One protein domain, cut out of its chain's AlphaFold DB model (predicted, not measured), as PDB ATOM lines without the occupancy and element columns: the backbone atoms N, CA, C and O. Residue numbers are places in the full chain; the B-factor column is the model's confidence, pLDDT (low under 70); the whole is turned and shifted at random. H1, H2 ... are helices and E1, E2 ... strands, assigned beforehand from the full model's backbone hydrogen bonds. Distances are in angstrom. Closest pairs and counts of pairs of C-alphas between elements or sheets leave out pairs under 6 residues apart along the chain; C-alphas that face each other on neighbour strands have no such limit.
ATOM      1  N   SER A  22      39.565 -28.499 -41.079       78.69
ATOM      2  CA  SER A  22      40.895 -27.930 -40.849       78.69
ATOM      3  C   SER A  22      41.938 -29.032 -40.691       78.69
ATOM      4  O   SER A  22      41.580 -30.150 -40.322       78.69
ATOM      5  N   LEU A  23      43.207 -28.692 -40.922       80.56
ATOM      6  CA  LEU A  23      44.358 -29.574 -40.720       80.56
ATOM      7  C   LEU A  23      44.239 -30.349 -39.404       80.56
ATOM      8  O   LEU A  23      44.127 -29.747 -38.333       80.56
ATOM      9  N   ASP A  24      44.257 -31.674 -39.513       79.12
ATOM     10  CA  ASP A  24      44.198 -32.594 -38.381       79.12
ATOM     11  C   ASP A  24      45.562 -33.276 -38.220       79.12
ATOM     12  O   ASP A  24      46.240 -33.604 -39.193       79.12
ATOM     13  N   TYR A  25      45.979 -33.492 -36.977       73.31
ATOM     14  CA  TYR A  25      47.224 -34.191 -36.667       73.31
ATOM     15  C   TYR A  25      47.100 -35.707 -36.881       73.31
ATOM     16  O   TYR A  25      48.114 -36.410 -36.925       73.31
ATOM     17  N   ASN A  26      45.871 -36.230 -36.987       73.75
ATOM     18  CA  ASN A  26      45.639 -37.643 -37.240       73.75
ATOM     19  C   ASN A  26      45.995 -38.018 -38.688       73.75
ATOM     20  O   ASN A  26      45.259 -37.762 -39.642       73.75
ATOM     21  N   THR A  27      47.116 -38.719 -38.829       63.50
ATOM     22  CA  THR A  27      47.719 -39.120 -40.108       63.50
ATOM     23  C   THR A  27      46.878 -40.096 -40.931       63.50
ATOM     24  O   THR A  27      47.154 -40.288 -42.111       63.50
ATOM     25  N   THR A  28      45.853 -40.712 -40.336       67.81
ATOM     26  CA  THR A  28      45.027 -41.732 -41.007       67.81
ATOM     27  C   THR A  28      44.026 -41.116 -41.990       67.81
ATOM     28  O   THR A  28      43.616 -41.771 -42.944       67.81
ATOM     29  N   PHE A  29      43.636 -39.856 -41.771       66.25
ATOM     30  CA  PHE A  29      42.604 -39.162 -42.555       66.25
ATOM     31  C   PHE A  29      43.056 -37.797 -43.090       66.25
ATOM     32  O   PHE A  29      42.248 -37.090 -43.692       66.25
ATOM     33  N   SER A  30      44.322 -37.422 -42.877       77.50
ATOM     34  CA  SER A  30      44.878 -36.169 -43.383       77.50
ATOM     35  C   SER A  30      45.330 -36.315 -44.837       77.50
ATOM     36  O   SER A  30      45.982 -37.288 -45.227       77.50
ATOM     37  N   ARG A  31      45.007 -35.309 -45.647       80.50
ATOM     38  CA  ARG A  31      45.544 -35.087 -46.993       80.50
ATOM     39  C   ARG A  31      47.043 -34.776 -46.948       80.50
ATOM     40  O   ARG A  31      47.736 -34.975 -47.948       80.50
ATOM     41  N   PHE A  32      47.537 -34.254 -45.828       83.88
ATOM     42  CA  PHE A  32      48.928 -33.867 -45.651       83.88
ATOM     43  C   PHE A  32      49.706 -35.007 -45.000       83.88
ATOM     44  O   PHE A  32      49.430 -35.432 -43.880       83.88
ATOM     45  N   GLN A  33      50.718 -35.507 -45.703       82.44
ATOM     46  CA  GLN A  33      51.607 -36.509 -45.130       82.44
ATOM     47  C   GLN A  33      52.504 -35.867 -44.053       82.44
ATOM     48  O   GLN A  33      52.863 -34.694 -44.186       82.44
ATOM     49  N   PRO A  34      52.948 -36.607 -43.022       80.44
ATOM     50  CA  PRO A  34      53.791 -36.061 -41.947       80.44
ATOM     51  C   PRO A  34      55.143 -35.490 -42.403       80.44
ATOM     52  O   PRO A  34      55.762 -34.707 -41.691       80.44
ATOM     53  N   ASN A  35      55.617 -35.895 -43.581       85.00
ATOM     54  CA  ASN A  35      56.838 -35.407 -44.227       85.00
ATOM     55  C   ASN A  35      56.604 -34.160 -45.108       85.00
ATOM     56  O   ASN A  35      57.552 -33.675 -45.729       85.00
ATOM     57  N   THR A  36      55.371 -33.648 -45.188       85.50
ATOM     58  CA  THR A  36      55.035 -32.451 -45.970       85.50
ATOM     59  C   THR A  36      55.649 -31.215 -45.316       85.50
ATOM     60  O   THR A  36      55.560 -31.021 -44.104       85.50
ATOM     61  N   SER A  37      56.265 -30.348 -46.119       89.06
ATOM     62  CA  SER A  37      56.830 -29.096 -45.611       89.06
ATOM     63  C   SER A  37      55.738 -28.154 -45.089       89.06
ATOM     64  O   SER A  37      54.659 -28.040 -45.676       89.06
ATOM     65  N   ILE A  38      56.038 -27.403 -44.024       86.56
ATOM     66  CA  ILE A  38      55.120 -26.387 -43.479       86.56
ATOM     67  C   ILE A  38      54.733 -25.367 -44.561       86.56
ATOM     68  O   ILE A  38      53.577 -24.958 -44.635       86.56
ATOM     69  N   SER A  39      55.664 -24.996 -45.444       86.00
ATOM     70  CA  SER A  39      55.389 -24.091 -46.564       86.00
ATOM     71  C   SER A  39      54.300 -24.614 -47.496       86.00
ATOM     72  O   SER A  39      53.433 -23.849 -47.908       86.00
ATOM     73  N   GLU A  40      54.303 -25.911 -47.800       86.31
ATOM     74  CA  GLU A  40      53.305 -26.512 -48.684       86.31
ATOM     75  C   GLU A  40      51.933 -26.627 -47.997       86.31
ATOM     76  O   GLU A  40      50.893 -26.406 -48.623       86.31
ATOM     77  N   ILE A  41      51.923 -26.896 -46.688       87.31
ATOM     78  CA  ILE A  41      50.710 -26.920 -45.859       87.31
ATOM     79  C   ILE A  41      50.059 -25.525 -45.800       87.31
ATOM     80  O   ILE A  41      48.849 -25.390 -45.993       87.31
ATOM     81  N   VAL A  42      50.866 -24.475 -45.606       86.81
ATOM     82  CA  VAL A  42      50.416 -23.070 -45.592       86.81
ATOM     83  C   VAL A  42      49.898 -22.629 -46.964       86.81
ATOM     84  O   VAL A  42      48.860 -21.977 -47.036       86.81
ATOM     85  N   GLN A  43      50.569 -23.008 -48.058       84.00
ATOM     86  CA  GLN A  43      50.116 -22.691 -49.423       84.00
ATOM     87  C   GLN A  43      48.748 -23.300 -49.747       84.00
ATOM     88  O   GLN A  43      47.969 -22.719 -50.497       84.00
ATOM     89  N   LYS A  44      48.435 -24.455 -49.155       82.56
ATOM     90  CA  LYS A  44      47.131 -25.124 -49.269       82.56
ATOM     91  C   LYS A  44      46.151 -24.694 -48.169       82.56
ATOM     92  O   LYS A  44      45.176 -25.403 -47.918       82.56
ATOM     93  N   ILE A  45      46.437 -23.568 -47.509       83.44
ATOM     94  CA  ILE A  45      45.670 -22.933 -46.429       83.44
ATOM     95  C   ILE A  45      45.240 -23.877 -45.301       83.44
ATOM     96  O   ILE A  45      44.273 -23.610 -44.594       83.44
ATOM     97  N   MET A  46      45.990 -24.967 -45.104       84.69
ATOM     98  CA  MET A  46      45.750 -25.947 -44.044       84.69
ATOM     99  C   MET A  46      44.343 -26.583 -44.084       84.69
ATOM    100  O   MET A  46      43.788 -26.914 -43.038       84.69
ATOM    101  N   ILE A  47      43.750 -26.742 -45.275       80.44
ATOM    102  CA  ILE A  47      42.437 -27.388 -45.454       80.44
ATOM    103  C   ILE A  47      42.600 -28.826 -45.953       80.44
ATOM    104  O   ILE A  47      43.256 -29.085 -46.970       80.44
ATOM    105  N   GLU A  48      41.950 -29.751 -45.248       80.31
ATOM    106  CA  GLU A  48      41.964 -31.188 -45.539       80.31
ATOM    107  C   GLU A  48      40.995 -31.552 -46.666       80.31
ATOM    108  O   GLU A  48      41.387 -32.189 -47.643       80.31
ATOM    109  N   GLN A  49      39.739 -31.098 -46.560       74.50
ATOM    110  CA  GLN A  49      38.712 -31.299 -47.582       74.50
ATOM    111  C   GLN A  49      38.066 -29.976 -47.989       74.50
ATOM    112  O   GLN A  49      37.657 -29.176 -47.144       74.50
ATOM    113  N   TRP A  50      37.930 -29.792 -49.297       71.06
ATOM    114  CA  TRP A  50      37.164 -28.707 -49.894       71.06
ATOM    115  C   TRP A  50      35.754 -29.188 -50.209       71.06
ATOM    116  O   TRP A  50      35.584 -30.312 -50.684       71.06
ATOM    117  N   ASN A  51      34.746 -28.343 -49.997       72.06
ATOM    118  CA  ASN A  51      33.425 -28.621 -50.540       72.06
ATOM    119  C   ASN A  51      33.307 -28.053 -51.962       72.06
ATOM    120  O   ASN A  51      33.363 -26.843 -52.153       72.06
ATOM    121  N   SER A  52      33.080 -28.914 -52.953       67.38
ATOM    122  CA  SER A  52      32.893 -28.521 -54.357       67.38
ATOM    123  C   SER A  52      31.613 -27.721 -54.630       67.38
ATOM    124  O   SER A  52      31.492 -27.124 -55.696       67.38
ATOM    125  N   LEU A  53      30.666 -27.686 -53.690       73.06
ATOM    126  CA  LEU A  53      29.418 -26.922 -53.808       73.06
ATOM    127  C   LEU A  53      29.590 -25.423 -53.504       73.06
ATOM    128  O   LEU A  53      28.641 -24.662 -53.682       73.06
ATOM    129  N   ILE A  54      30.766 -24.996 -53.034       70.19
ATOM    130  CA  ILE A  54      31.037 -23.612 -52.632       70.19
ATOM    131  C   ILE A  54      32.217 -23.073 -53.440       70.19
ATOM    132  O   ILE A  54      33.292 -23.672 -53.471       70.19
ATOM    133  N   SER A  55      32.040 -21.900 -54.049       76.19
ATOM    134  CA  SER A  55      33.164 -21.125 -54.570       76.19
ATOM    135  C   SER A  55      33.817 -20.360 -53.422       76.19
ATOM    136  O   SER A  55      33.291 -19.355 -52.939       76.19
ATOM    137  N   TYR A  56      34.962 -20.856 -52.956       73.00
ATOM    138  CA  TYR A  56      35.718 -20.195 -51.894       73.00
ATOM    139  C   TYR A  56      36.286 -18.856 -52.351       73.00
ATOM    140  O   TYR A  56      36.336 -17.940 -51.544       73.00
ATOM    141  N   ASP A  57      36.618 -18.705 -53.635       75.94
ATOM    142  CA  ASP A  57      37.084 -17.431 -54.191       75.94
ATOM    143  C   ASP A  57      36.033 -16.332 -53.989       75.94
ATOM    144  O   ASP A  57      36.327 -15.288 -53.411       75.94
ATOM    145  N   GLN A  58      34.770 -16.604 -54.339       76.12
ATOM    146  CA  GLN A  58      33.665 -15.658 -54.142       76.12
ATOM    147  C   GLN A  58      33.384 -15.376 -52.661       76.12
ATOM    148  O   GLN A  58      33.066 -14.246 -52.282       76.12
ATOM    149  N   PHE A  59      33.503 -16.397 -51.808       78.12
ATOM    150  CA  PHE A  59      33.340 -16.244 -50.364       78.12
ATOM    151  C   PHE A  59      34.441 -15.362 -49.763       78.12
ATOM    152  O   PHE A  59      34.149 -14.442 -48.998       78.12
ATOM    153  N   TYR A  60      35.700 -15.600 -50.138       76.19
ATOM    154  CA  TYR A  60      36.832 -14.802 -49.683       76.19
ATOM    155  C   TYR A  60      36.751 -13.368 -50.193       76.19
ATOM    156  O   TYR A  60      36.977 -12.462 -49.397       76.19
ATOM    157  N   GLU A  61      36.369 -13.136 -51.450       80.75
ATOM    158  CA  GLU A  61      36.156 -11.773 -51.958       80.75
ATOM    159  C   GLU A  61      35.043 -11.039 -51.201       80.75
ATOM    160  O   GLU A  61      35.192  -9.863 -50.874       80.75
ATOM    161  N   SER A  62      33.960 -11.735 -50.850       79.88
ATOM    162  CA  SER A  62      32.840 -11.147 -50.101       79.88
ATOM    163  C   SER A  62      33.188 -10.849 -48.638       79.88
ATOM    164  O   SER A  62      32.639  -9.920 -48.043       79.88
ATOM    165  N   CYS A  63      34.082 -11.638 -48.039       78.88
ATOM    166  CA  CYS A  63      34.490 -11.504 -46.640       78.88
ATOM    167  C   CYS A  63      35.841 -10.800 -46.455       78.88
ATOM    168  O   CYS A  63      36.281 -10.631 -45.312       78.88
ATOM    169  N   ALA A  64      36.505 -10.384 -47.535       80.12
ATOM    170  CA  ALA A  64      37.783  -9.699 -47.455       80.12
ATOM    171  C   ALA A  64      37.601  -8.340 -46.756       80.12
ATOM    172  O   ALA A  64      36.789  -7.516 -47.185       80.12
TER     173      ALA A  64
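AT A GLANCE: This is residues 22 to 64 of the 144 residues of the protein "Hypothetical protein" of Adineta steineri (UniProt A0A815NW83). With little regular structure, the printed part goes from residue 22 round an open loop holding a short helix, H1, and a short strand, E1; then residues 51 to 64 stick out as an arm with helix H2. Only 17 of the 43 printed residues are in the named elements H1, E1 and H2, in that order, mostly helix. The whole is loose, with a radius of gyration of the C-alphas of 12.3 A and spans of 34 by 21 by 12 A.

HOW THE PARTS SIT: Start at residues 22 to 37, which have no named element. Next, a tight link joins H1, residues 38 to 43, to E1, residues 47 to 49; they are only just apart, their closest C-alphas 8.3 A from each other. E1 pairs with no named strand. A short link leads to H2, residues 56 to 63, apart from H1 and E1. In both helices every O i to N i+4 pair is within hydrogen-bond range.

IN THESE COORDINATES: Find C-alpha 38 at (55.120, -26.387, -43.479); H1 runs 8.6 A from there. E1 spans 5.8 A. H2 runs 10.2 A to C-alpha 63 at (34.490, -11.504, -46.640).

THE WHOLE: The farthest C-alphas, Asn 35 and Ser 62, are 34.6 A apart. The printed part has no cut; pLDDT is under 70 at residues 27 to 29 and 52.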